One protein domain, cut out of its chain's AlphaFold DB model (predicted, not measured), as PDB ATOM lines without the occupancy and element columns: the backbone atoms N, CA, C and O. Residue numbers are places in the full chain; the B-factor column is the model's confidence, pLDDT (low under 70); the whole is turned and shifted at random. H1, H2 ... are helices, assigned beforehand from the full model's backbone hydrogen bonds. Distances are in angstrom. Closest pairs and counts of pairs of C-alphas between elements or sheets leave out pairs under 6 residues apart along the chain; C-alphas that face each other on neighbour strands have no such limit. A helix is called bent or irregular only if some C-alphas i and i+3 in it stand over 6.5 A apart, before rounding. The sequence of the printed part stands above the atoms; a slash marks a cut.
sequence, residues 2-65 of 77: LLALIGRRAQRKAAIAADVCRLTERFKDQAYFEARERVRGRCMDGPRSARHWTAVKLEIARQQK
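Overview. This is residues 2 to 65 of the 77 residues of an uncharacterized protein of Beijerinckiaceae bacterium (UniProt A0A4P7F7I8). What shape is seen first? One long helical arm, H1a, folds back at a bend into a shorter arm, H1b, which forms a helical hairpin with H2, and H2 crosses H1a steeply. Residues 2 to 11 of H1a stick out from the body. What is it made of? The printed part has 64 residues with two named helices, H1 then H2, and no named strand: all helix. How spread out is it? It is compact, with a radius of gyration of the C-alphas of 12.1 A, and elongated, spanning 38 by 24 by 16 A.

Along the chain. Where does the longest helix run? H1, residues 2 to 39, was assigned as one helix by its hydrogen bonds but is bent: C-alphas 26 and 29 are 9.5 A apart. H1a, residues 2 to 26, measures 36.5 A from first to last C-alpha and begins at C-alpha 2 (196.877, 153.941, 122.461). H1b, residues 29 to 39, measures 17.5 A and is itself irregular, with C-alphas 29 and 32 7.2 A apart. Where is H2? It holds residues 50 to 63, measures 19.9 A and ends at C-alpha 63 (169.599, 166.189, 128.087).

Arrangement. What does H1a touch? With residues 16 to 24 alone it touches H2, the same way at a steep tilt of 63 degrees; the closest C-alphas, of Ile 16 and Val 56, are 5.6 A apart. With residues 23 to 24 alone it touches H1b, opposite ways at a steep tilt of 52 degrees; the closest C-alphas, of Leu 23 and Ala 31, are 5.2 A apart. How does H1b meet H2? This hairpin runs opposite ways at a shallow tilt of 20 degrees, and its closest C-alphas, of Val 39 and Ala 50, are 4.7 A apart. Are the backbones in order? Every O i to N i+4 pair is within hydrogen-bond range in H1a and H2, and 6 of 7 in H1b.

Size, cuts and confidence. How large is it? The two farthest C-alphas, of Leu 2 and Asp 29, are 38.6 A apart. Is it continuous? The printed part has no cut, and the link from H1 to H2, 10 residues, is short. Where is confidence low? Residues 2 to 4 and 43 to 46 have pLDDT under 70.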
ATOM      1  N   LEU A   2     198.347 153.904 122.612       64.12
ATOM      2  CA  LEU A   2     196.877 153.941 122.461       64.12
ATOM      3  C   LEU A   2     196.113 154.045 123.805       64.12
ATOM      4  O   LEU A   2     195.205 154.860 123.944       64.12
ATOM      5  N   LEU A   3     196.541 153.296 124.831       68.62
ATOM      6  CA  LEU A   3     195.925 153.292 126.172       68.62
ATOM      7  C   LEU A   3     195.947 154.673 126.855       68.62
ATOM      8  O   LEU A   3     194.965 155.082 127.469       68.62
ATOM      9  N   ALA A   4     197.025 155.442 126.678       68.81
ATOM     10  CA  ALA A   4     197.143 156.795 127.227       68.81
ATOM     11  C   ALA A   4     196.211 157.812 126.533       68.81
ATOM     12  O   ALA A   4     195.823 158.819 127.130       68.81
ATOM     13  N   LEU A   5     195.845 157.573 125.269       70.56
ATOM     14  CA  LEU A   5     194.859 158.385 124.547       70.56
ATOM     15  C   LEU A   5     193.433 158.040 124.993       70.56
ATOM     16  O   LEU A   5     192.617 158.944 125.185       70.56
ATOM     17  N   ILE A   6     193.158 156.754 125.229       74.25
ATOM     18  CA  ILE A   6     191.876 156.270 125.764       74.25
ATOM     19  C   ILE A   6     191.643 156.830 127.173       74.25
ATOM     20  O   ILE A   6     190.591 157.419 127.423       74.25
ATOM     21  N   GLY A   7     192.648 156.757 128.053       75.44
ATOM     22  CA  GLY A   7     192.578 157.326 129.403       75.44
ATOM     23  C   GLY A   7     192.303 158.833 129.396       75.44
ATOM     24  O   GLY A   7     191.401 159.307 130.085       75.44
ATOM     25  N   ARG A   8     192.989 159.595 128.531       79.19
ATOM     26  CA  ARG A   8     192.732 161.039 128.371       79.19
ATOM     27  C   ARG A   8     191.329 161.342 127.848       79.19
ATOM     28  O   ARG A   8     190.715 162.322 128.269       79.19
ATOM     29  N   ARG A   9     190.796 160.517 126.943       81.81
ATOM     30  CA  ARG A   9     189.425 160.670 126.438       81.81
ATOM     31  C   ARG A   9     188.391 160.389 127.530       81.81
ATOM     32  O   ARG A   9     187.432 161.151 127.643       81.81
ATOM     33  N   ALA A  10     188.599 159.351 128.337       85.94
ATOM     34  CA  ALA A  10     187.736 159.022 129.468       85.94
ATOM     35  C   ALA A  10     187.722 160.146 130.514       85.94
ATOM     36  O   ALA A  10     186.651 160.605 130.899       85.94
ATOM     37  N   GLN A  11     188.894 160.678 130.881       87.94
ATOM     38  CA  GLN A  11     189.008 161.809 131.811       87.94
ATOM     39  C   GLN A  11     188.285 163.060 131.303       87.94
ATOM     40  O   GLN A  11     187.572 163.715 132.060       87.94
ATOM     41  N   ARG A  12     188.415 163.382 130.008       87.12
ATOM     42  CA  ARG A  12     187.680 164.504 129.402       87.12
ATOM     43  C   ARG A  12     186.171 164.302 129.482       87.12
ATOM     44  O   ARG A  12     185.464 165.232 129.851       87.12
ATOM     45  N   LYS A  13     185.679 163.100 129.165       89.94
ATOM     46  CA  LYS A  13     184.249 162.780 129.282       89.94
ATOM     47  C   LYS A  13     183.755 162.883 130.725       89.94
ATOM     48  O   LYS A  13     182.717 163.493 130.947       89.94
ATOM     49  N   ALA A  14     184.505 162.349 131.687       92.00
ATOM     50  CA  ALA A  14     184.167 162.434 133.105       92.00
ATOM     51  C   ALA A  14     184.114 163.892 133.592       92.00
ATOM     52  O   ALA A  14     183.177 164.275 134.281       92.00
ATOM     53  N   ALA A  15     185.068 164.726 133.167       91.25
ATOM     54  CA  ALA A  15     185.067 166.151 133.487       91.25
ATOM     55  C   ALA A  15     183.852 166.886 132.895       91.25
ATOM     56  O   ALA A  15     183.248 167.703 133.581       91.25
ATOM     57  N   ILE A  16     183.481 166.587 131.643       92.50
ATOM     58  CA  ILE A  16     182.266 167.138 131.022       92.50
ATOM     59  C   ILE A  16     181.034 166.707 131.821       92.50
ATOM     60  O   ILE A  16     180.236 167.559 132.186       92.50
ATOM     61  N   ALA A  17     180.902 165.417 132.140       93.56
ATOM     62  CA  ALA A  17     179.761 164.896 132.889       93.56
ATOM     63  C   ALA A  17     179.632 165.540 134.280       93.56
ATOM     64  O   ALA A  17     178.542 165.954 134.654       93.56
ATOM     65  N   ALA A  18     180.741 165.697 135.008       93.56
ATOM     66  CA  ALA A  18     180.745 166.359 136.310       93.56
ATOM     67  C   ALA A  18     180.284 167.823 136.221       93.56
ATOM     68  O   ALA A  18     179.472 168.271 137.030       93.56
ATOM     69  N   ASP A  19     180.765 168.568 135.220       93.19
ATOM     70  CA  ASP A  19     180.355 169.960 135.017       93.19
ATOM     71  C   ASP A  19     178.889 170.069 134.557       93.19
ATOM     72  O   ASP A  19     178.204 171.007 134.964       93.19
ATOM     73  N   VAL A  20     178.391 169.108 133.767       94.31
ATOM     74  CA  VAL A  20     176.968 168.997 133.403       94.31
ATOM     75  C   VAL A  20     176.115 168.770 134.647       94.31
ATOM     76  O   VAL A  20     175.193 169.547 134.869       94.31
ATOM     77  N   CYS A  21     176.439 167.780 135.487       94.94
ATOM     78  CA  CYS A  21     175.696 167.524 136.724       94.94
ATOM     79  C   CYS A  21     175.674 168.765 137.616       94.94
ATOM     80  O   CYS A  21     174.602 169.220 138.000       94.94
ATOM     81  N   ARG A  22     176.836 169.390 137.846       92.81
ATOM     82  CA  ARG A  22     176.929 170.603 138.666       92.81
ATOM     83  C   ARG A  22     176.060 171.743 138.127       92.81
ATOM     84  O   ARG A  22     175.415 172.436 138.910       92.81
ATOM     85  N   LEU A  23     176.072 171.983 136.812       92.56
ATOM     86  CA  LEU A  23     175.259 173.048 136.217       92.56
ATOM     87  C   LEU A  23     173.766 172.718 136.275       92.56
ATOM     88  O   LEU A  23     172.978 173.586 136.640       92.56
ATOM     89  N   THR A  24     173.379 171.483 135.966       92.69
ATOM     90  CA  THR A  24     171.977 171.050 136.003       92.69
ATOM     91  C   THR A  24     171.421 171.049 137.427       92.69
ATOM     92  O   THR A  24     170.296 171.487 137.636       92.69
ATOM     93  N   GLU A  25     172.196 170.638 138.430       93.81
ATOM     94  CA  GLU A  25     171.775 170.678 139.838       93.81
ATOM     95  C   GLU A  25     171.620 172.114 140.349       93.81
ATOM     96  O   GLU A  25     170.634 172.440 141.010       93.81
ATOM     97  N   ARG A  26     172.579 172.990 140.021       93.50
ATOM     98  CA  ARG A  26     172.601 174.369 140.526       93.50
ATOM     99  C   ARG A  26     171.618 175.290 139.808       93.50
ATOM    100  O   ARG A  26     170.975 176.108 140.456       93.50
ATOM    101  N   PHE A  27     171.540 175.187 138.484       91.06
ATOM    102  CA  PHE A  27     170.816 176.134 137.630       91.06
ATOM    103  C   PHE A  27     169.590 175.525 136.951       91.06
ATOM    104  O   PHE A  27     168.831 176.260 136.326       91.06
ATOM    105  N   LYS A  28     169.370 174.209 137.073       91.75
ATOM    106  CA  LYS A  28     168.179 173.511 136.569       91.75
ATOM    107  C   LYS A  28     167.930 173.805 135.082       91.75
ATOM    108  O   LYS A  28     168.777 173.521 134.235       91.75
ATOM    109  N   ASP A  29     166.785 174.387 134.762       88.69
ATOM    110  CA  ASP A  29     166.338 174.813 133.437       88.69
ATOM    111  C   ASP A  29     167.215 175.916 132.812       88.69
ATOM    112  O   ASP A  29     167.272 176.049 131.591       88.69
ATOM    113  N   GLN A  30     167.981 176.656 133.618       90.25
ATOM    114  CA  GLN A  30     168.905 177.690 133.137       90.25
ATOM    115  C   GLN A  30     170.314 177.165 132.819       90.25
ATOM    116  O   GLN A  30     171.136 177.901 132.267       90.25
ATOM    117  N   ALA A  31     170.605 175.888 133.100       92.12
ATOM    118  CA  ALA A  31     171.938 175.301 132.931       92.12
ATOM    119  C   ALA A  31     172.507 175.465 131.507       92.12
ATOM    120  O   ALA A  31     173.714 175.658 131.332       92.12
ATOM    121  N   TYR A  32     171.649 175.440 130.483       91.06
ATOM    122  CA  TYR A  32     172.058 175.668 129.097       91.06
ATOM    123  C   TYR A  32     172.608 177.083 128.863       91.06
ATOM    124  O   TYR A  32     173.684 177.250 128.277       91.06
ATOM    125  N   PHE A  33     171.890 178.106 129.333       89.94
ATOM    126  CA  PHE A  33     172.293 179.507 129.184       89.94
ATOM    127  C   PHE A  33     173.581 179.791 129.951       89.94
ATOM    128  O   PHE A  33     174.499 180.415 129.423       89.94
ATOM    129  N   GLU A  34     173.693 179.221 131.142       91.44
ATOM    130  CA  GLU A  34     174.889 179.279 131.974       91.44
ATOM    131  C   GLU A  34     176.114 178.644 131.297       91.44
ATOM    132  O   GLU A  34     177.222 179.190 131.344       91.44
ATOM    133  N   ALA A  35     175.942 177.512 130.609       90.62
ATOM    134  CA  ALA A  35     177.007 176.918 129.803       90.62
ATOM    135  C   ALA A  35     177.352 177.785 128.578       90.62
ATOM    136  O   ALA A  35     178.525 177.927 128.228       90.62
ATOM    137  N   ARG A  36     176.355 178.401 127.929       89.25
ATOM    138  CA  ARG A  36     176.532 179.292 126.769       89.25
ATOM    139  C   ARG A  36     177.311 180.562 127.113       89.25
ATOM    140  O   ARG A  36     178.207 180.937 126.356       89.25
ATOM    141  N   GLU A  37     177.023 181.196 128.242       88.75
ATOM    142  CA  GLU A  37     177.762 182.384 128.681       88.75
ATOM    143  C   GLU A  37     179.205 182.030 129.091       88.75
ATOM    144  O   GLU A  37     180.136 182.771 128.766       88.75
ATOM    145  N   ARG A  38     179.435 180.838 129.663       88.56
ATOM    146  CA  ARG A  38     180.791 180.297 129.898       88.56
ATOM    147  C   ARG A  38     181.570 180.040 128.606       88.56
ATOM    148  O   ARG A  38     182.755 180.355 128.543       88.56
ATOM    149  N   VAL A  39     180.922 179.549 127.542       88.44
ATOM    150  CA  VAL A  39     181.551 179.442 126.206       88.44
ATOM    151  C   VAL A  39     182.015 180.805 125.694       88.44
ATOM    152  O   VAL A  39     183.089 180.902 125.107       88.44
ATOM    153  N   ARG A  40     181.224 181.857 125.933       85.56
ATOM    154  CA  ARG A  40     181.529 183.241 125.536       85.56
ATOM    155  C   ARG A  40     182.572 183.925 126.426       85.56
ATOM    156  O   ARG A  40     182.871 185.091 126.195       85.56
ATOM    157  N   GLY A  41     183.102 183.232 127.436       79.00
ATOM    158  CA  GLY A  41     184.069 183.791 128.381       79.00
ATOM    159  C   GLY A  41     183.471 184.803 129.360       79.00
ATOM    160  O   GLY A  41     184.216 185.538 129.994       79.00
ATOM    161  N   ARG A  42     182.138 184.856 129.494       71.12
ATOM    162  CA  ARG A  42     181.442 185.819 130.366       71.12
ATOM    163  C   ARG A  42     181.275 185.339 131.809       71.12
ATOM    164  O   ARG A  42     180.940 186.133 132.676       71.12
ATOM    165  N   CYS A  43     181.566 184.067 132.082       65.38
ATOM    166  CA  CYS A  43     181.616 183.507 133.433       65.38
ATOM    167  C   CYS A  43     183.037 183.016 133.731       65.38
ATOM    168  O   CYS A  43     183.504 182.064 133.109       65.38
ATOM    169  N   MET A  44     183.698 183.655 134.699       56.44
ATOM    170  CA  MET A  44     185.078 183.373 135.129       56.44
ATOM    171  C   MET A  44     185.195 182.192 136.115       56.44
ATOM    172  O   MET A  44     186.142 182.122 136.895       56.44
ATOM    173  N   ASP A  45     184.257 181.242 136.097       58.50
ATOM    174  CA  ASP A  45     184.349 180.057 136.954       58.50
ATOM    175  C   ASP A  45     185.332 179.033 136.359       58.50
ATOM    176  O   ASP A  45     184.962 178.118 135.616       58.50
ATOM    177  N   GLY A  46     186.603 179.176 136.736       60.78
ATOM    178  CA  GLY A  46     187.635 178.144 136.641       60.78
ATOM    179  C   GLY A  46     188.412 178.052 135.314       60.78
ATOM    180  O   GLY A  46     188.067 178.673 134.312       60.78
ATOM    181  N   PRO A  47     189.478 177.226 135.273       71.12
ATOM    182  CA  PRO A  47     190.460 177.167 134.176       71.12
ATOM    183  C   PRO A  47     189.973 176.411 132.922       71.12
ATOM    184  O   PRO A  47     190.771 175.988 132.080       71.12
ATOM    185  N   ARG A  48     188.669 176.138 132.797       82.56
ATOM    186  CA  ARG A  48     188.130 175.321 131.702       82.56
ATOM    187  C   ARG A  48     188.065 176.141 130.409       82.56
ATOM    188  O   ARG A  48     187.546 177.248 130.380       82.56
ATOM    189  N   SER A  49     188.563 175.566 129.314       86.81
ATOM    190  CA  SER A  49     188.574 176.224 127.997       86.81
ATOM    191  C   SER A  49     187.174 176.371 127.376       86.81
ATOM    192  O   SER A  49     186.282 175.563 127.633       86.81
ATOM    193  N   ALA A  50     187.008 177.315 126.444       86.12
ATOM    194  CA  ALA A  50     185.770 177.475 125.668       86.12
ATOM    195  C   ALA A  50     185.345 176.196 124.914       86.12
ATOM    196  O   ALA A  50     184.153 175.916 124.768       86.12
ATOM    197  N   ARG A  51     186.311 175.364 124.485       87.25
ATOM    198  CA  ARG A  51     186.035 174.055 123.861       87.25
ATOM    199  C   ARG A  51     185.397 173.076 124.845       87.25
ATOM    200  O   ARG A  51     184.477 172.355 124.471       87.25
ATOM    201  N   HIS A  52     185.863 173.065 126.096       90.50
ATOM    202  CA  HIS A  52     185.265 172.255 127.161       90.50
ATOM    203  C   HIS A  52     183.823 172.688 127.425       90.50
ATOM    204  O   HIS A  52     182.917 171.860 127.381       90.50
ATOM    205  N   TRP A  53     183.593 173.992 127.592       90.81
ATOM    206  CA  TRP A  53     182.248 174.529 127.802       90.81
ATOM    207  C   TRP A  53     181.320 174.314 126.610       90.81
ATOM    208  O   TRP A  53     180.128 174.101 126.799       90.81
ATOM    209  N   THR A  54     181.851 174.288 125.384       90.81
ATOM    210  CA  THR A  54     181.059 173.944 124.196       90.81
ATOM    211  C   THR A  54     180.537 172.516 124.290       90.81
ATOM    212  O   THR A  54     179.363 172.283 124.020       90.81
ATOM    213  N   ALA A  55     181.374 171.572 124.723       92.50
ATOM    214  CA  ALA A  55     180.951 170.189 124.916       92.50
ATOM    215  C   ALA A  55     179.908 170.056 126.040       92.50
ATOM    216  O   ALA A  55     178.900 169.384 125.849       92.50
ATOM    217  N   VAL A  56     180.108 170.749 127.167       92.75
ATOM    218  CA  VAL A  56     179.133 170.806 128.275       92.75
ATOM    219  C   VAL A  56     177.791 171.378 127.798       92.75
ATOM    220  O   VAL A  56     176.748 170.786 128.050       92.75
ATOM    221  N   LYS A  57     177.815 172.485 127.046       92.94
ATOM    222  CA  LYS A  57     176.622 173.133 126.480       92.94
ATOM    223  C   LYS A  57     175.818 172.180 125.593       92.94
ATOM    224  O   LYS A  57     174.601 172.097 125.732       92.94
ATOM    225  N   LEU A  58     176.491 171.479 124.676       91.94
ATOM    226  CA  LEU A  58     175.839 170.524 123.775       91.94
ATOM    227  C   LEU A  58     175.227 169.350 124.546       91.94
ATOM    228  O   LEU A  58     174.123 168.917 124.228       91.94
ATOM    229  N   GLU A  59     175.916 168.862 125.576       93.50
ATOM    230  CA  GLU A  59     175.429 167.755 126.397       93.50
ATOM    231  C   GLU A  59     174.201 168.152 127.231       93.50
ATOM    232  O   GLU A  59     173.226 167.403 127.269       93.50
ATOM    233  N   ILE A  60     174.194 169.350 127.825       92.62
ATOM    234  CA  ILE A  60     173.019 169.881 128.536       92.62
ATOM    235  C   ILE A  60     171.840 170.035 127.580       92.62
ATOM    236  O   ILE A  60     170.740 169.594 127.896       92.62
ATOM    237  N   ALA A  61     172.056 170.602 126.392       91.06
ATOM    238  CA  ALA A  61     170.984 170.743 125.413       91.06
ATOM    239  C   ALA A  61     170.412 169.397 124.969       91.06
ATOM    240  O   ALA A  61     169.197 169.255 124.864       91.06
ATOM    241  N   ARG A  62     171.266 168.383 124.791       89.69
ATOM    242  CA  ARG A  62     170.832 167.009 124.521       89.69
ATOM    243  C   ARG A  62     169.958 166.461 125.654       89.69
ATOM    244  O   ARG A  62     168.919 165.870 125.373       89.69
ATOM    245  N   GLN A  63     170.355 166.655 126.913       90.19
ATOM    246  CA  GLN A  63     169.599 166.189 128.087       90.19
ATOM    247  C   GLN A  63     168.269 166.932 128.262       90.19
ATOM    248  O   GLN A  63     167.250 166.311 128.553       90.19
ATOM    249  N   GLN A  64     168.266 168.246 128.035       88.12
ATOM    250  CA  GLN A  64     167.095 169.117 128.166       88.12
ATOM    251  C   GLN A  64     166.235 169.173 126.892       88.12
ATOM    252  O   GLN A  64     165.257 169.913 126.849       88.12
ATOM    253  N   LYS A  65     166.577 168.389 125.857       88.12
ATOM    254  CA  LYS A  65     165.903 168.358 124.545       88.12
ATOM    255  C   LYS A  65     165.792 169.741 123.881       88.12
ATOM    256  O   LYS A  65     164.829 170.023 123.174       88.12
TER     257      LYS A  65